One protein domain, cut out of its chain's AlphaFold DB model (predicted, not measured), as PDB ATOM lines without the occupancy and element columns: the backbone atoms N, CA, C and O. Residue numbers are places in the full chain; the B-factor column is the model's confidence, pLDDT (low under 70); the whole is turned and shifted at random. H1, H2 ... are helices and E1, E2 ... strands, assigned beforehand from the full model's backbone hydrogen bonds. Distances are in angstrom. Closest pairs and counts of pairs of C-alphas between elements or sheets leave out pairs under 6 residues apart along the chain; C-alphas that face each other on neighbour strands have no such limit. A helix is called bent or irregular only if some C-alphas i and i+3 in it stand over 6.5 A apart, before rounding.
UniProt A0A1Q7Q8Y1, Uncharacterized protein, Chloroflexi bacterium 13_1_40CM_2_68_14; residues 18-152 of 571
ATOM      1  N   LEU A  18     162.029 210.601 124.019       72.25
ATOM      2  CA  LEU A  18     160.882 211.343 123.495       72.25
ATOM      3  C   LEU A  18     160.146 210.520 122.419       72.25
ATOM      4  O   LEU A  18     160.724 210.161 121.388       72.25
ATOM      5  N   ARG A  19     158.863 210.220 122.665       81.19
ATOM      6  CA  ARG A  19     157.985 209.544 121.704       81.19
ATOM      7  C   ARG A  19     156.977 210.512 121.104       81.19
ATOM      8  O   ARG A  19     156.250 211.180 121.839       81.19
ATOM      9  N   CYS A  20     156.937 210.596 119.780       82.19
ATOM     10  CA  CYS A  20     156.015 211.463 119.056       82.19
ATOM     11  C   CYS A  20     155.702 210.900 117.662       82.19
ATOM     12  O   CYS A  20     156.366 209.991 117.178       82.19
ATOM     13  N   GLY A  21     154.658 211.410 117.009       79.25
ATOM     14  CA  GLY A  21     154.398 211.153 115.585       79.25
ATOM     15  C   GLY A  21     155.156 212.121 114.669       79.25
ATOM     16  O   GLY A  21     155.147 211.970 113.450       79.25
ATOM     17  N   GLY A  22     155.785 213.138 115.257       88.44
ATOM     18  CA  GLY A  22     156.271 214.315 114.561       88.44
ATOM     19  C   GLY A  22     156.268 215.548 115.453       88.44
ATOM     20  O   GLY A  22     155.959 215.478 116.647       88.44
ATOM     21  N   PHE A  23     156.584 216.694 114.868       87.88
ATOM     22  CA  PHE A  23     156.443 217.993 115.512       87.88
ATOM     23  C   PHE A  23     156.300 219.112 114.484       87.88
ATOM     24  O   PHE A  23     156.696 218.976 113.330       87.88
ATOM     25  N   PHE A  24     155.743 220.236 114.914       86.12
ATOM     26  CA  PHE A  24     155.709 221.466 114.139       86.12
ATOM     27  C   PHE A  24     156.727 222.454 114.690       86.12
ATOM     28  O   PHE A  24     156.792 222.638 115.904       86.12
ATOM     29  N   VAL A  25     157.456 223.139 113.816       88.38
ATOM     30  CA  VAL A  25     158.116 224.402 114.164       88.38
ATOM     31  C   VAL A  25     157.233 225.524 113.644       88.38
ATOM     32  O   VAL A  25     156.937 225.578 112.451       88.38
ATOM     33  N   ILE A  26     156.783 226.390 114.539       84.81
ATOM     34  CA  ILE A  26     156.017 227.596 114.211       84.81
ATOM     35  C   ILE A  26     156.737 228.809 114.782       84.81
ATOM     36  O   ILE A  26     157.447 228.689 115.777       84.81
ATOM     37  N   TRP A  27     156.536 229.984 114.198       84.12
ATOM     38  CA  TRP A  27     157.144 231.211 114.705       84.12
ATOM     39  C   TRP A  27     156.094 232.109 115.353       84.12
ATOM     40  O   TRP A  27     155.090 232.454 114.737       84.12
ATOM     41  N   LEU A  28     156.332 232.475 116.613       79.94
ATOM     42  CA  LEU A  28     155.532 233.429 117.381       79.94
ATOM     43  C   LEU A  28     156.404 234.664 117.619       79.94
ATOM     44  O   LEU A  28     157.453 234.542 118.250       79.94
ATOM     45  N   ASP A  29     156.021 235.821 117.074       73.56
ATOM     46  CA  ASP A  29     156.820 237.059 117.125       73.56
ATOM     47  C   ASP A  29     158.291 236.839 116.704       73.56
ATOM     48  O   ASP A  29     159.231 237.243 117.390       73.56
ATOM     49  N   ASP A  30     158.486 236.116 115.593       72.25
ATOM     50  CA  ASP A  30     159.783 235.686 115.040       72.25
ATOM     51  C   ASP A  30     160.634 234.753 115.917       72.25
ATOM     52  O   ASP A  30     161.758 234.401 115.546       72.25
ATOM     53  N   ARG A  31     160.089 234.241 117.023       82.06
ATOM     54  CA  ARG A  31     160.739 233.210 117.841       82.06
ATOM     55  C   ARG A  31     160.229 231.816 117.465       82.06
ATOM     56  O   ARG A  31     159.013 231.610 117.473       82.06
ATOM     57  N   PRO A  32     161.116 230.848 117.163       84.12
ATOM     58  CA  PRO A  32     160.697 229.481 116.879       84.12
ATOM     59  C   PRO A  32     160.113 228.828 118.139       84.12
ATOM     60  O   PRO A  32     160.657 228.940 119.236       84.12
ATOM     61  N   SER A  33     159.000 228.123 117.972       84.75
ATOM     62  CA  SER A  33     158.320 227.332 118.992       84.75
ATOM     63  C   SER A  33     158.028 225.949 118.420       84.75
ATOM     64  O   SER A  33     157.456 225.819 117.336       84.75
ATOM     65  N   VAL A  34     158.439 224.914 119.152       87.44
ATOM     66  CA  VAL A  34     158.267 223.518 118.747       87.44
ATOM     67  C   VAL A  34     157.024 222.933 119.412       87.44
ATOM     68  O   VAL A  34     156.872 222.996 120.631       87.44
ATOM     69  N   ARG A  35     156.135 222.338 118.614       86.50
ATOM     70  CA  ARG A  35     154.926 221.650 119.082       86.50
ATOM     71  C   ARG A  35     154.971 220.184 118.698       86.50
ATOM     72  O   ARG A  35     154.828 219.852 117.526       86.50
ATOM     73  N   LEU A  36     155.143 219.314 119.685       85.81
ATOM     74  CA  LEU A  36     155.139 217.871 119.464       85.81
ATOM     75  C   LEU A  36     153.745 217.383 119.058       85.81
ATOM     76  O   LEU A  36     152.732 217.834 119.592       85.81
ATOM     77  N   VAL A  37     153.710 216.431 118.133       86.31
ATOM     78  CA  VAL A  37     152.503 215.701 117.746       86.31
ATOM     79  C   VAL A  37     152.519 214.358 118.459       86.31
ATOM     80  O   VAL A  37     153.507 213.629 118.386       86.31
ATOM     81  N   SER A  38     151.433 214.014 119.149       81.31
ATOM     82  CA  SER A  38     151.321 212.733 119.850       81.31
ATOM     83  C   SER A  38     151.578 211.553 118.909       81.31
ATOM     84  O   SER A  38     151.092 211.523 117.780       81.31
ATOM     85  N   GLY A  39     152.339 210.572 119.386       83.56
ATOM     86  CA  GLY A  39     152.622 209.337 118.666       83.56
ATOM     87  C   GLY A  39     153.636 208.481 119.414       83.56
ATOM     88  O   GLY A  39     154.148 208.879 120.457       83.56
ATOM     89  N   GLU A  40     153.902 207.289 118.890       83.94
ATOM     90  CA  GLU A  40     154.666 206.259 119.607       83.94
ATOM     91  C   GLU A  40     156.103 206.080 119.096       83.94
ATOM     92  O   GLU A  40     156.842 205.261 119.647       83.94
ATOM     93  N   ARG A  41     156.500 206.829 118.058       82.62
ATOM     94  CA  ARG A  41     157.807 206.704 117.398       82.62
ATOM     95  C   ARG A  41     158.888 207.420 118.176       82.62
ATOM     96  O   ARG A  41     158.628 208.453 118.788       82.62
ATOM     97  N   ARG A  42     160.100 206.875 118.157       84.31
ATOM     98  CA  ARG A  42     161.228 207.442 118.899       84.31
ATOM     99  C   ARG A  42     161.858 208.588 118.111       84.31
ATOM    100  O   ARG A  42     162.327 208.378 117.000       84.31
ATOM    101  N   LEU A  43     161.934 209.771 118.714       82.06
ATOM    102  CA  LEU A  43     162.714 210.888 118.183       82.06
ATOM    103  C   LEU A  43     164.059 210.954 118.911       82.06
ATOM    104  O   LEU A  43     164.097 210.972 120.143       82.06
ATOM    105  N   ALA A  44     165.168 210.991 118.169       82.12
ATOM    106  CA  ALA A  44     166.477 211.171 118.784       82.12
ATOM    107  C   ALA A  44     166.592 212.563 119.437       82.12
ATOM    108  O   ALA A  44     166.093 213.565 118.916       82.12
ATOM    109  N   ALA A  45     167.258 212.618 120.592       80.88
ATOM    110  CA  ALA A  45     167.458 213.863 121.327       80.88
ATOM    111  C   ALA A  45     168.227 214.891 120.476       80.88
ATOM    112  O   ALA A  45     169.147 214.538 119.739       80.88
ATOM    113  N   GLY A  46     167.842 216.164 120.580       84.69
ATOM    114  CA  GLY A  46     168.491 217.267 119.866       84.69
ATOM    115  C   GLY A  46     168.078 217.451 118.401       84.69
ATOM    116  O   GLY A  46     168.459 218.459 117.819       84.69
ATOM    117  N   ILE A  47     167.266 216.564 117.801       88.06
ATOM    118  CA  ILE A  47     166.747 216.769 116.431       88.06
ATOM    119  C   ILE A  47     165.953 218.086 116.297       88.06
ATOM    120  O   ILE A  47     166.223 218.829 115.352       88.06
ATOM    121  N   PRO A  48     165.002 218.426 117.197       89.25
ATOM    122  CA  PRO A  48     164.266 219.686 117.090       89.25
ATOM    123  C   PRO A  48     165.171 220.920 117.139       89.25
ATOM    124  O   PRO A  48     165.008 221.822 116.321       89.25
ATOM    125  N   ASP A  49     166.145 220.930 118.053       88.25
ATOM    126  CA  ASP A  49     167.082 222.045 118.216       88.25
ATOM    127  C   ASP A  49     168.007 222.170 116.999       88.25
ATOM    128  O   ASP A  49     168.177 223.266 116.471       88.25
ATOM    129  N   ALA A  50     168.517 221.046 116.485       87.69
ATOM    130  CA  ALA A  50     169.375 221.008 115.304       87.69
ATOM    131  C   ALA A  50     168.647 221.495 114.037       87.69
ATOM    132  O   ALA A  50     169.226 222.217 113.224       87.69
ATOM    133  N   ILE A  51     167.361 221.156 113.883       89.75
ATOM    134  CA  ILE A  51     166.515 221.673 112.799       89.75
ATOM    135  C   ILE A  51     166.299 223.182 112.965       89.75
ATOM    136  O   ILE A  51     166.488 223.929 112.010       89.75
ATOM    137  N   VAL A  52     165.940 223.662 114.159       90.06
ATOM    138  CA  VAL A  52     165.731 225.101 114.405       90.06
ATOM    139  C   VAL A  52     167.008 225.908 114.150       90.06
ATOM    140  O   VAL A  52     166.943 226.952 113.498       90.06
ATOM    141  N   GLU A  53     168.159 225.421 114.612       90.06
ATOM    142  CA  GLU A  53     169.465 226.040 114.377       90.06
ATOM    143  C   GLU A  53     169.800 226.083 112.881       90.06
ATOM    144  O   GLU A  53     170.156 227.137 112.358       90.06
ATOM    145  N   ALA A  54     169.596 224.978 112.160       84.06
ATOM    146  CA  ALA A  54     169.823 224.905 110.719       84.06
ATOM    147  C   ALA A  54     168.963 225.898 109.919       84.06
ATOM    148  O   ALA A  54     169.465 226.561 109.009       84.06
ATOM    149  N   LEU A  55     167.684 226.035 110.276       87.38
ATOM    150  CA  LEU A  55     166.757 226.980 109.645       87.38
ATOM    151  C   LEU A  55     167.141 228.441 109.934       87.38
ATOM    152  O   LEU A  55     166.989 229.300 109.066       87.38
ATOM    153  N   ALA A  56     167.636 228.726 111.141       86.50
ATOM    154  CA  ALA A  56     168.123 230.051 111.526       86.50
ATOM    155  C   ALA A  56     169.455 230.412 110.846       86.50
ATOM    156  O   ALA A  56     169.700 231.587 110.560       86.50
ATOM    157  N   ASP A  57     170.295 229.415 110.564       84.56
ATOM    158  CA  ASP A  57     171.599 229.596 109.930       84.56
ATOM    159  C   ASP A  57     171.518 229.742 108.399       84.56
ATOM    160  O   ASP A  57     172.335 230.434 107.785       84.56
ATOM    161  N   ALA A  58     170.496 229.158 107.767       79.94
ATOM    162  CA  ALA A  58     170.327 229.156 106.313       79.94
ATOM    163  C   ALA A  58     170.378 230.558 105.651       79.94
ATOM    164  O   ALA A  58     171.087 230.709 104.653       79.94
ATOM    165  N   PRO A  59     169.747 231.629 106.184       76.88
ATOM    166  CA  PRO A  59     169.884 232.977 105.622       76.88
ATOM    167  C   PRO A  59     171.318 233.520 105.659       76.88
ATOM    168  O   PRO A  59     171.729 234.235 104.740       76.88
ATOM    169  N   ARG A  60     172.083 233.203 106.715       80.44
ATOM    170  CA  ARG A  60     173.495 233.590 106.831       80.44
ATOM    171  C   ARG A  60     174.316 232.856 105.777       80.44
ATOM    172  O   ARG A  60     175.069 233.511 105.063       80.44
ATOM    173  N   LEU A  61     174.117 231.547 105.634       70.56
ATOM    174  CA  LEU A  61     174.788 230.732 104.620       70.56
ATOM    175  C   LEU A  61     174.489 231.220 103.200       70.56
ATOM    176  O   LEU A  61     175.415 231.406 102.415       70.56
ATOM    177  N   LEU A  62     173.225 231.524 102.887       62.38
ATOM    178  CA  LEU A  62     172.841 232.073 101.585       62.38
ATOM    179  C   LEU A  62     173.517 233.424 101.311       62.38
ATOM    180  O   LEU A  62     174.048 233.657 100.225       62.38
ATOM    181  N   ARG A  63     173.535 234.317 102.308       62.94
ATOM    182  CA  ARG A  63     174.194 235.627 102.206       62.94
ATOM    183  C   ARG A  63     175.706 235.495 102.039       62.94
ATOM    184  O   ARG A  63     176.301 236.243 101.268       62.94
ATOM    185  N   GLU A  64     176.336 234.579 102.762       60.47
ATOM    186  CA  GLU A  64     177.777 234.331 102.668       60.47
ATOM    187  C   GLU A  64     178.168 233.708 101.327       60.47
ATOM    188  O   GLU A  64     179.218 234.067 100.785       60.47
ATOM    189  N   ALA A  65     177.321 232.828 100.787       52.94
ATOM    190  CA  ALA A  65     177.546 232.151  99.518       52.94
ATOM    191  C   ALA A  65     177.294 233.058  98.307       52.94
ATOM    192  O   ALA A  65     178.126 233.088  97.411       52.94
ATOM    193  N   LEU A  66     176.188 233.811  98.280       48.69
ATOM    194  CA  LEU A  66     175.727 234.529  97.080       48.69
ATOM    195  C   LEU A  66     175.728 236.060  97.215       48.69
ATOM    196  O   LEU A  66     175.377 236.760  96.271       48.69
ATOM    197  N   ARG A  67     176.073 236.613  98.389       51.28
ATOM    198  CA  ARG A  67     176.045 238.064  98.696       51.28
ATOM    199  C   ARG A  67     174.708 238.764  98.429       51.28
ATOM    200  O   ARG A  67     174.646 239.992  98.388       51.28
ATOM    201  N   VAL A  68     173.628 237.999  98.319       50.50
ATOM    202  CA  VAL A  68     172.261 238.508  98.212       50.50
ATOM    203  C   VAL A  68     171.703 238.820  99.595       50.50
ATOM    204  O   VAL A  68     171.998 238.143 100.586       50.50
ATOM    205  N   CYS A  69     170.877 239.864  99.679       55.38
ATOM    206  CA  CYS A  69     170.100 240.106 100.884       55.38
ATOM    207  C   CYS A  69     169.009 239.032 100.957       55.38
ATOM    208  O   CYS A  69     168.016 239.114 100.238       55.38
ATOM    209  N   ALA A  70     169.227 238.002 101.779       58.12
ATOM    210  CA  ALA A  70     168.209 236.990 102.024       58.12
ATOM    211  C   ALA A  70     166.943 237.676 102.582       58.12
ATOM    212  O   ALA A  70     167.060 238.443 103.548       58.12
ATOM    213  N   PRO A  71     165.760 237.447 101.988       60.62
ATOM    214  CA  PRO A  71     164.512 237.999 102.486       60.62
ATOM    215  C   PRO A  71     164.201 237.431 103.868       60.62
ATOM    216  O   PRO A  71     164.814 236.465 104.333       60.62
ATOM    217  N   ARG A  72     163.240 238.060 104.552       65.88
ATOM    218  CA  ARG A  72     162.744 237.525 105.822       65.88
ATOM    219  C   ARG A  72     162.198 236.114 105.610       65.88
ATOM    220  O   ARG A  72     161.666 235.826 104.542       65.88
ATOM    221  N   ARG A  73     162.387 235.272 106.639       75.88
ATOM    222  CA  ARG A  73     162.015 233.849 106.696       75.88
ATOM    223  C   ARG A  73     160.721 233.611 105.914       75.88
ATOM    224  O   ARG A  73     159.669 234.061 106.358       75.88
ATOM    225  N   PRO A  74     160.794 232.909 104.784       70.81
ATOM    226  CA  PRO A  74     159.665 232.850 103.875       70.81
ATOM    227  C   PRO A  74     158.922 231.504 103.950       70.81
ATOM    228  O   PRO A  74     158.412 230.963 102.973       70.81
ATOM    229  N   TRP A  75     158.919 230.957 105.163       79.19
ATOM    230  CA  TRP A  75     158.065 229.885 105.636       79.19
ATOM    231  C   TRP A  75     157.569 230.283 107.023       79.19
ATOM    232  O   TRP A  75     158.338 230.788 107.847       79.19
ATOM    233  N   ASP A  76     156.310 230.000 107.325       78.50
ATOM    234  CA  ASP A  76     155.764 230.222 108.674       78.50
ATOM    235  C   ASP A  76     155.657 228.941 109.494       78.50
ATOM    236  O   ASP A  76     155.412 228.980 110.705       78.50
ATOM    237  N   ARG A  77     155.849 227.791 108.844       82.44
ATOM    238  CA  ARG A  77     155.706 226.489 109.479       82.44
ATOM    239  C   ARG A  77     156.643 225.450 108.882       82.44
ATOM    240  O   ARG A  77     156.781 225.348 107.666       82.44
ATOM    241  N   VAL A  78     157.205 224.625 109.757       86.94
ATOM    242  CA  VAL A  78     157.865 223.369 109.392       86.94
ATOM    243  C   VAL A  78     157.068 222.219 109.986       86.94
ATOM    244  O   VAL A  78     156.770 222.234 111.179       86.94
ATOM    245  N   GLU A  79     156.688 221.252 109.162       88.75
ATOM    246  CA  GLU A  79     156.000 220.029 109.573       88.75
ATOM    247  C   GLU A  79     156.999 218.875 109.526       88.75
ATOM    248  O   GLU A  79     157.497 218.524 108.461       88.75
ATOM    249  N   VAL A  80     157.296 218.275 110.672       87.56
ATOM    250  CA  VAL A  80     158.212 217.137 110.769       87.56
ATOM    251  C   VAL A  80     157.408 215.894 111.104       87.56
ATOM    252  O   VAL A  80     156.692 215.878 112.102       87.56
ATOM    253  N   THR A  81     157.536 214.851 110.291       88.31
ATOM    254  CA  THR A  81     156.948 213.526 110.530       88.31
ATOM    255  C   THR A  81     158.052 212.542 110.888       88.31
ATOM    256  O   THR A  81     159.062 212.484 110.189       88.31
ATOM    257  N   VAL A  82     157.864 211.755 111.952       83.31
ATOM    258  CA  VAL A  82     158.815 210.688 112.313       83.31
ATOM    259  C   VAL A  82     158.418 209.391 111.614       83.31
ATOM    260  O   VAL A  82     157.289 208.914 111.765       83.31
ATOM    261  N   THR A  83     159.337 208.815 110.844       83.19
ATOM    262  CA  THR A  83     159.131 207.603 110.041       83.19
ATOM    263  C   THR A  83     160.036 206.461 110.523       83.19
ATOM    264  O   THR A  83     161.073 206.707 111.132       83.19
ATOM    265  N   PRO A  84     159.665 205.187 110.301       78.56
ATOM    266  CA  PRO A  84     160.514 204.063 110.694       78.56
ATOM    267  C   PRO A  84     161.797 203.969 109.846       78.56
ATOM    268  O   PRO A  84     161.775 204.213 108.636       78.56
ATOM    269  N   GLY A  85     162.890 203.521 110.473       78.69
ATOM    270  CA  GLY A  85     164.192 203.279 109.836       78.69
ATOM    271  C   GLY A  85     165.072 204.529 109.723       78.69
ATOM    272  O   GLY A  85     164.875 205.502 110.440       78.69
ATOM    273  N   ALA A  86     166.054 204.503 108.815       72.56
ATOM    274  CA  ALA A  86     167.047 205.575 108.637       72.56
ATOM    275  C   ALA A  86     166.699 206.598 107.533       72.56
ATOM    276  O   ALA A  86     167.502 207.473 107.204       72.56
ATOM    277  N   ARG A  87     165.533 206.466 106.885       68.19
ATOM    278  CA  ARG A  87     165.186 207.312 105.735       68.19
ATOM    279  C   ARG A  87     164.854 208.726 106.186       68.19
ATOM    280  O   ARG A  87     163.955 208.926 106.993       68.19
ATOM    281  N   THR A  88     165.527 209.685 105.564       69.88
ATOM    282  CA  THR A  88     165.329 211.112 105.799       69.88
ATOM    283  C   THR A  88     164.989 211.780 104.469       69.88
ATOM    284  O   THR A  88     165.582 211.437 103.448       69.88
ATOM    285  N   GLY A  89     164.018 212.687 104.457       64.19
ATOM    286  CA  GLY A  89     163.593 213.403 103.256       64.19
ATOM    287  C   GLY A  89     162.991 214.756 103.596       64.19
ATOM    288  O   GLY A  89     162.519 214.966 104.715       64.19
ATOM    289  N   GLY A  90     163.023 215.666 102.634       64.50
ATOM    290  CA  GLY A  90     162.513 217.020 102.763       64.50
ATOM    291  C   GLY A  90     161.703 217.408 101.538       64.50
ATOM    292  O   GLY A  90     161.849 216.820 100.468       64.50
ATOM    293  N   GLU A  91     160.785 218.344 101.737       64.62
ATOM    294  CA  GLU A  91     160.034 218.987 100.674       64.62
ATOM    295  C   GLU A  91     159.704 220.426 101.084       64.62
ATOM    296  O   GLU A  91     158.944 220.685 102.027       64.62
ATOM    297  N   ALA A  92     160.270 221.377 100.359       58.44
ATOM    298  CA  ALA A  92     159.866 222.769 100.352       58.44
ATOM    299  C   ALA A  92     158.549 222.956  99.569       58.44
ATOM    300  O   ALA A  92     158.460 222.632  98.390       58.44
ATOM    301  N   LEU A  93     157.518 223.523 100.206       56.94
ATOM    302  CA  LEU A  93     156.190 223.729  99.618       56.94
ATOM    303  C   LEU A  93     155.780 225.205  99.590       56.94
ATOM    304  O   LEU A  93     155.847 225.909 100.602       56.94
ATOM    305  N   SER A  94     155.211 225.643  98.464       54.75
ATOM    306  CA  SER A  94     154.689 227.008  98.262       54.75
ATOM    307  C   SER A  94     153.228 227.213  98.726       54.75
ATOM    308  O   SER A  94     152.465 228.012  98.182       54.75
ATOM    309  N   LEU A  95     152.763 226.465  99.730       54.28
ATOM    310  CA  LEU A  95     151.382 226.587 100.219       54.28
ATOM    311  C   LEU A  95     151.249 227.739 101.229       54.28
ATOM    312  O   LEU A  95     151.823 227.682 102.315       54.28
ATOM    313  N   GLY A  96     150.432 228.751 100.915       58.84
ATOM    314  CA  GLY A  96     150.151 229.865 101.830       58.84
ATOM    315  C   GLY A  96     151.363 230.784 102.007       58.84
ATOM    316  O   GLY A  96     151.812 231.381 101.037       58.84
ATOM    317  N   SER A  97     151.881 230.903 103.230       58.22
ATOM    318  CA  SER A  97     153.091 231.669 103.566       58.22
ATOM    319  C   SER A  97     154.382 230.829 103.560       58.22
ATOM    320  O   SER A  97     155.355 231.166 104.229       58.22
ATOM    321  N   GLY A  98     154.383 229.723 102.806       66.56
ATOM    322  CA  GLY A  98     155.503 228.789 102.687       66.56
ATOM    323  C   GLY A  98     155.548 227.765 103.826       66.56
ATOM    324  O   GLY A  98     155.307 228.078 104.996       66.56
ATOM    325  N   CYS A  99     155.842 226.509 103.485       78.31
ATOM    326  CA  CYS A  99     155.895 225.396 104.429       78.31
ATOM    327  C   CYS A  99     157.057 224.462 104.079       78.31
ATOM    328  O   CYS A  99     157.215 224.107 102.920       78.31
ATOM    329  N   ILE A 100     157.826 224.014 105.071       79.25
ATOM    330  CA  ILE A 100     158.809 222.932 104.884       79.25
ATOM    331  C   ILE A 100     158.220 221.658 105.478       79.25
ATOM    332  O   ILE A 100     157.775 221.670 106.626       79.25
ATOM    333  N   ARG A 101     158.207 220.562 104.727       79.50
ATOM    334  CA  ARG A 101     157.864 219.234 105.240       79.50
ATOM    335  C   ARG A 101     159.112 218.384 105.326       79.50
ATOM    336  O   ARG A 101     159.831 218.254 104.349       79.50
ATOM    337  N   LEU A 102     159.352 217.780 106.480       77.69
ATOM    338  CA  LEU A 102     160.462 216.860 106.693       77.69
ATOM    339  C   LEU A 102     159.914 215.501 107.122       77.69
ATOM    340  O   LEU A 102     159.010 215.410 107.953       77.69
ATOM    341  N   SER A 103     160.484 214.438 106.572       81.81
ATOM    342  CA  SER A 103     160.321 213.068 107.052       81.81
ATOM    343  C   SER A 103     161.642 212.629 107.664       81.81
ATOM    344  O   SER A 103     162.645 212.586 106.957       81.81
ATOM    345  N   ILE A 104     161.661 212.333 108.962       83.06
ATOM    346  CA  ILE A 104     162.878 211.994 109.708       83.06
ATOM    347  C   ILE A 104     162.763 210.572 110.248       83.06
ATOM    348  O   ILE A 104     161.810 210.255 110.961       83.06
ATOM    349  N   GLY A 105     163.741 209.734 109.921       83.25
ATOM    350  CA  GLY A 105     163.829 208.364 110.403       83.25
ATOM    351  C   GLY A 105     164.139 208.279 111.901       83.25
ATOM    352  O   GLY A 105     164.859 209.118 112.442       83.25
ATOM    353  N   GLU A 106     163.649 207.239 112.582       83.06
ATOM    354  CA  GLU A 106     163.968 206.950 113.996       83.06
ATOM    355  C   GLU A 106     165.478 206.757 114.250       83.06
ATOM    356  O   GLU A 106     165.952 206.954 115.370       83.06
ATOM    357  N   GLU A 107     166.234 206.377 113.215       84.56
ATOM    358  CA  GLU A 107     167.688 206.160 113.266       84.56
ATOM    359  C   GLU A 107     168.502 207.378 112.780       84.56
ATOM    360  O   GLU A 107     169.733 207.341 112.807       84.56
ATOM    361  N   THR A 108     167.847 208.461 112.341       80.75
ATOM    362  CA  THR A 108     168.520 209.638 111.772       80.75
ATOM    363  C   THR A 108     169.264 210.434 112.858       80.75
ATOM    364  O   THR A 108     168.653 210.832 113.855       80.75
ATOM    365  N   PRO A 109     170.566 210.733 112.690       84.88
ATOM    366  CA  PRO A 109     171.298 211.567 113.637       84.88
ATOM    367  C   PRO A 109     170.906 213.055 113.504       84.88
ATOM    368  O   PRO A 109     170.521 213.504 112.421       84.88
ATOM    369  N   PRO A 110     171.067 213.875 114.565       84.88
ATOM    370  CA  PRO A 110     170.720 215.301 114.525       84.88
ATOM    371  C   PRO A 110     171.409 216.097 113.408       84.88
ATOM    372  O   PRO A 110     170.813 217.021 112.863       84.88
ATOM    373  N   ALA A 111     172.640 215.726 113.038       79.81
ATOM    374  CA  ALA A 111     173.384 216.376 111.959       79.81
ATOM    375  C   ALA A 111     172.715 216.196 110.583       79.81
ATOM    376  O   ALA A 111     172.629 217.155 109.820       79.81
ATOM    377  N   ASP A 112     172.181 215.007 110.299       74.88
ATOM    378  CA  ASP A 112     171.509 214.714 109.027       74.88
ATOM    379  C   ASP A 112     170.126 215.377 108.977       74.88
ATOM    380  O   ASP A 112     169.720 215.915 107.946       74.88
ATOM    381  N   ALA A 113     169.428 215.425 110.118       78.62
ATOM    382  CA  ALA A 113     168.181 216.174 110.259       78.62
ATOM    383  C   ALA A 113     168.394 217.692 110.070       78.62
ATOM    384  O   ALA A 113     167.583 218.363 109.430       78.62
ATOM    385  N   ALA A 114     169.503 218.234 110.579       82.75
ATOM    386  CA  ALA A 114     169.909 219.616 110.337       82.75
ATOM    387  C   ALA A 114     170.271 219.864 108.866       82.75
ATOM    388  O   ALA A 114     169.908 220.907 108.324       82.75
ATOM    389  N   ALA A 115     170.963 218.924 108.215       69.69
ATOM    390  CA  ALA A 115     171.346 219.040 106.811       69.69
ATOM    391  C   ALA A 115     170.115 219.115 105.897       69.69
ATOM    392  O   ALA A 115     170.004 220.056 105.119       69.69
ATOM    393  N   ILE A 116     169.142 218.211 106.055       71.31
ATOM    394  CA  ILE A 116     167.924 218.243 105.230       71.31
ATOM    395  C   ILE A 116     167.061 219.481 105.515       71.31
ATOM    396  O   ILE A 116     166.509 220.077 104.600       71.31
ATOM    397  N   ALA A 117     166.976 219.935 106.770       77.12
ATOM    398  CA  ALA A 117     166.236 221.155 107.096       77.12
ATOM    399  C   ALA A 117     166.882 222.400 106.478       77.12
ATOM    400  O   ALA A 117     166.186 223.288 105.986       77.12
ATOM    401  N   ARG A 118     168.217 222.455 106.490       80.69
ATOM    402  CA  ARG A 118     169.002 223.510 105.848       80.69
ATOM    403  C   ARG A 118     168.823 223.498 104.335       80.69
ATOM    404  O   ARG A 118     168.636 224.574 103.776       80.69
ATOM    405  N   HIS A 119     168.829 222.317 103.720       68.19
ATOM    406  CA  HIS A 119     168.584 222.115 102.295       68.19
ATOM    407  C   HIS A 119     167.281 222.793 101.881       68.19
ATOM    408  O   HIS A 119     167.296 223.775 101.136       68.19
ATOM    409  N   GLU A 120     166.160 222.364 102.463       73.62
ATOM    410  CA  GLU A 120     164.832 222.891 102.126       73.62
ATOM    411  C   GLU A 120     164.673 224.386 102.465       73.62
ATOM    412  O   GLU A 120     163.967 225.130 101.780       73.62
ATOM    413  N   ALA A 121     165.353 224.866 103.509       79.06
ATOM    414  CA  ALA A 121     165.371 226.287 103.843       79.06
ATOM    415  C   ALA A 121     166.142 227.130 102.825       79.06
ATOM    416  O   ALA A 121     165.677 228.207 102.449       79.06
ATOM    417  N   LEU A 122     167.311 226.672 102.375       68.75
ATOM    418  CA  LEU A 122     168.084 227.369 101.350       68.75
ATOM    419  C   LEU A 122     167.321 227.398 100.022       68.75
ATOM    420  O   LEU A 122     167.333 228.433  99.357       68.75
ATOM    421  N   HIS A 123     166.592 226.327  99.696       64.62
ATOM    422  CA  HIS A 123     165.668 226.270  98.561       64.62
ATOM    423  C   HIS A 123     164.631 227.390  98.594       64.62
ATOM    424  O   HIS A 123     164.550 228.201  97.668       64.62
ATOM    425  N   LEU A 124     163.882 227.487  99.694       68.81
ATOM    426  CA  LEU A 124     162.847 228.510  99.845       68.81
ATOM    427  C   LEU A 124     163.441 229.920  99.921       68.81
ATOM    428  O   LEU A 124     162.902 230.835  99.308       68.81
ATOM    429  N   LEU A 125     164.557 230.126 100.625       71.00
ATOM    430  CA  LEU A 125     165.216 231.438 100.693       71.00
ATOM    431  C   LEU A 125     165.734 231.891  99.330       71.00
ATOM    432  O   LEU A 125     165.654 233.075  99.009       71.00
ATOM    433  N   LEU A 126     166.277 230.978  98.532       64.12
ATOM    434  CA  LEU A 126     166.770 231.306  97.206       64.12
ATOM    435  C   LEU A 126     165.600 231.614  96.268       64.12
ATOM    436  O   LEU A 126     165.597 232.688  95.672       64.12
ATOM    437  N   ALA A 127     164.554 230.783  96.240       60.25
ATOM    438  CA  ALA A 127     163.318 231.079  95.508       60.25
ATOM    439  C   ALA A 127     162.722 232.453  95.896       60.25
ATOM    440  O   ALA A 127     162.283 233.222  95.039       60.25
ATOM    441  N   ALA A 128     162.798 232.819  97.178       64.00
ATOM    442  CA  ALA A 128     162.381 234.119  97.698       64.00
ATOM    443  C   ALA A 128     163.185 235.306  97.157       64.00
ATOM    444  O   ALA A 128     162.609 236.328  96.771       64.00
ATOM    445  N   VAL A 129     164.519 235.185  97.155       57.62
ATOM    446  CA  VAL A 129     165.445 236.215  96.651       57.62
ATOM    447  C   VAL A 129     165.167 236.507  95.175       57.62
ATOM    448  O   VAL A 129     165.216 237.663  94.745       57.62
ATOM    449  N   LEU A 130     164.859 235.468  94.402       52.91
ATOM    450  CA  LEU A 130     164.660 235.555  92.958       52.91
ATOM    451  C   LEU A 130     163.403 236.354  92.565       52.91
ATOM    452  O   LEU A 130     163.389 236.972  91.503       52.91
ATOM    453  N   ARG A 131     162.393 236.421  93.442       50.50
ATOM    454  CA  ARG A 131     161.079 237.057  93.204       50.50
ATOM    455  C   ARG A 131     160.859 238.407  93.894       50.50
ATOM    456  O   ARG A 131     159.771 238.961  93.778       50.50
ATOM    457  N   GLY A 132     161.822 238.913  94.664       47.16
ATOM    458  CA  GLY A 132     161.619 240.147  95.435       47.16
ATOM    459  C   GLY A 132     160.707 239.993  96.664       47.16
ATOM    460  O   GLY A 132     160.316 240.997  97.248       47.16
ATOM    461  N   GLY A 133     160.424 238.758  97.112       49.75
ATOM    462  CA  GLY A 133     160.114 238.505  98.523       49.75
ATOM    463  C   GLY A 133     158.713 238.057  98.950       49.75
ATOM    464  O   GLY A 133     158.571 237.857 100.149       49.75
ATOM    465  N   GLU A 134     157.703 237.846  98.087       43.28
ATOM    466  CA  GLU A 134     156.369 237.468  98.629       43.28
ATOM    467  C   GLU A 134     155.623 236.271  98.011       43.28
ATOM    468  O   GLU A 134     154.775 235.720  98.710       43.28
ATOM    469  N   LYS A 135     155.900 235.793  96.782       46.81
ATOM    470  CA  LYS A 135     155.242 234.581  96.216       46.81
ATOM    471  C   LYS A 135     156.107 233.895  95.146       46.81
ATOM    472  O   LYS A 135     156.457 234.552  94.170       46.81
ATOM    473  N   TRP A 136     156.394 232.597  95.279       50.03
ATOM    474  CA  TRP A 136     157.128 231.766  94.295       50.03
ATOM    475  C   TRP A 136     156.330 230.528  93.856       50.03
ATOM    476  O   TRP A 136     155.386 230.129  94.540       50.03
ATOM    477  N   CYS A 137     156.689 229.916  92.725       40.72
ATOM    478  CA  CYS A 137     156.077 228.700  92.183       40.72
ATOM    479  C   CYS A 137     157.071 227.511  92.177       40.72
ATOM    480  O   CYS A 137     158.222 227.642  92.585       40.72
ATOM    481  N   ASP A 138     156.598 226.320  91.794       40.75
ATOM    482  CA  ASP A 138     157.401 225.082  91.751       40.75
ATOM    483  C   ASP A 138     158.662 225.135  90.840       40.75
ATOM    484  O   ASP A 138     159.654 224.491  91.185       40.75
ATOM    485  N   PRO A 139     158.706 225.895  89.722       37.84
ATOM    486  CA  PRO A 139     159.906 226.006  88.880       37.84
ATOM    487  C   PRO A 139     161.106 226.670  89.573       37.84
ATOM    488  O   PRO A 139     162.251 226.278  89.351       37.84
ATOM    489  N   GLU A 140     160.871 227.647  90.452       47.34
ATOM    490  CA  GLU A 140     161.943 228.343  91.173       47.34
ATOM    491  C   GLU A 140     162.620 227.455  92.231       47.34
ATOM    492  O   GLU A 140     163.808 227.624  92.510       47.34
ATOM    493  N   LEU A 141     161.894 226.475  92.779       43.62
ATOM    494  CA  LEU A 141     162.448 225.460  93.681       43.62
ATOM    495  C   LEU A 141     163.389 224.499  92.938       43.62
ATOM    496  O   LEU A 141     164.431 224.122  93.467       43.62
ATOM    497  N   ALA A 142     163.084 224.163  91.681       40.28
ATOM    498  CA  ALA A 142     163.953 223.318  90.859       40.28
ATOM    499  C   ALA A 142     165.297 223.998  90.527       40.28
ATOM    500  O   ALA A 142     166.341 223.348  90.555       40.28
ATOM    501  N   PHE A 143     165.294 225.310  90.267       42.44
ATOM    502  CA  PHE A 143     166.525 226.091  90.086       42.44
ATOM    503  C   PHE A 143     167.319 226.237  91.387       42.44
ATOM    504  O   PHE A 143     168.553 226.171  91.391       42.44
ATOM    505  N   ALA A 144     166.612 226.423  92.504       48.94
ATOM    506  CA  ALA A 144     167.246 226.526  93.803       48.94
ATOM    507  C   ALA A 144     168.000 225.236  94.171       48.94
ATOM    508  O   ALA A 144     169.106 225.335  94.695       48.94
ATOM    509  N   ASP A 145     167.501 224.060  93.776       47.66
ATOM    510  CA  ASP A 145     168.135 222.751  94.016       47.66
ATOM    511  C   ASP A 145     169.608 222.691  93.634       47.66
ATOM    512  O   ASP A 145     170.436 222.166  94.376       47.66
ATOM    513  N   TRP A 146     169.977 223.259  92.492       42.50
ATOM    514  CA  TRP A 146     171.338 223.115  91.977       42.50
ATOM    515  C   TRP A 146     172.324 224.037  92.687       42.50
ATOM    516  O   TRP A 146     173.456 223.644  92.976       42.50
ATOM    517  N   ILE A 147     171.881 225.242  93.034       48.03
ATOM    518  CA  ILE A 147     172.679 226.193  93.809       48.03
ATOM    519  C   ILE A 147     172.781 225.723  95.263       48.03
ATOM    520  O   ILE A 147     173.861 225.787  95.847       48.03
ATOM    521  N   VAL A 148     171.700 225.182  95.827       50.06
ATOM    522  CA  VAL A 148     171.674 224.590  97.171       50.06
ATOM    523  C   VAL A 148     172.628 223.399  97.247       50.06
ATOM    524  O   VAL A 148     173.490 223.383  98.123       50.06
ATOM    525  N   ARG A 149     172.597 222.474  96.279       48.62
ATOM    526  CA  ARG A 149     173.563 221.361  96.196       48.62
ATOM    527  C   ARG A 149     175.009 221.836  96.035       48.62
ATOM    528  O   ARG A 149     175.912 221.204  96.572       48.62
ATOM    529  N   GLY A 150     175.243 222.950  95.339       45.06
ATOM    530  CA  GLY A 150     176.564 223.583  95.243       45.06
ATOM    531  C   GLY A 150     177.037 224.229  96.555       45.06
ATOM    532  O   GLY A 150     178.220 224.154  96.885       45.06
ATOM    533  N   ILE A 151     176.123 224.828  97.326       49.69
ATOM    534  CA  ILE A 151     176.387 225.407  98.657       49.69
ATOM    535  C   ILE A 151     176.664 224.298  99.685       49.69
ATOM    536  O   ILE A 151     177.583 224.418 100.496       49.69
ATOM    537  N   GLU A 152     175.890 223.217  99.644       47.25
ATOM    538  CA  GLU A 152     175.985 222.087 100.574       47.25
ATOM    539  C   GLU A 152     177.097 221.103 100.233       47.25
ATOM    540  O   GLU A 152     177.666 220.484 101.130       47.25
TER     541      GLU A 152
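AT A GLANCE: This is residues 18 to 152 of the 571 residues of an uncharacterized protein of Chloroflexi bacterium 13_1_40CM_2_68_14 (UniProt A0A1Q7Q8Y1). One twisted sheet of five strands is covered on one face by two helices side by side, H1a and H2, while its other face is bare. H3 crosses H2 near the sheet's E4 edge, and H1b, the second arm of the bent helix H1, runs beyond the sheet. The printed part has 135 residues with five named strands and three named helices, in the order E1 E2 H1 E3 E4 E5 H2 H3. The sheet is mixed, in the order E2 E1 E3 E5 E4, and the class is mixed, helices and strands. The whole is compact, with a radius of gyration of the C-alphas of 14.3 A and spans of 42 by 31 by 24 A.

HOW THE PARTS SIT: E1, residues 19 to 28, and E2, residues 31 to 42, form an antiparallel hairpin, with N 24 and O 35 2.8 A apart. H1, residues 47 to 66, was assigned as one helix by its hydrogen bonds but is bent: C-alphas 56 and 59 are 6.8 A apart, and its arms H1a, residues 47 to 56, and H1b, residues 59 to 66, stand at 52 degrees. E3, residues 77 to 83, is antiparallel to E1, with N 25 and O 78 2.9 A apart. E2, H1 and E3 make a split strand-helix-strand unit, two strands running the same way with E1 between them, and its crossover is left-handed. E4, residues 89 to 93, and E5, residues 99 to 105, form a hairpin, with N 91 and O 101 2.8 A apart. E5 is parallel to E3, with N 102 and O 79 2.8 A apart. H2, residues 110 to 130, is on the sheet at a height of 8.9 A, over E5 and E4 and along the strands. H1a is on the same face at a height of 7.8 A, making two layers, helices on one face of a sheet. H1a and H2 touch, closest at the C-alphas of Ile 47 and Pro 110, 4.6 A, at a shallow tilt of 27 degrees, the same way. H3, residues 138 to 152, touches H2 at a steep tilt of 53 degrees, opposite ways, closest at the C-alphas of His 123 and Ala 144, 5.0 A. Every O i to N i+4 pair is within hydrogen-bond range in H1a, H1b and H2; in H3, 9 of 11 are.

IN THESE COORDINATES: E1 begins with C-alpha 19 at (157.985, 209.544, 121.704) and is 24.4 A long; E2 is 25.8 A. H2 is 30.2 A long, from C-alpha 110 at (170.720, 215.301, 114.525). H3, 20.8 A, ends with C-alpha 152 at (175.985, 222.087, 100.574).

THE WHOLE: The two C-alphas farthest apart are those of Glu 40 and Arg 67, 43.7 A. The printed part has no cut, and no link is long. The mean pLDDT of the printed part is 70.9; 55 residues are under 70, among them residues 62 to 72, 87 to 98 and 126 to 152.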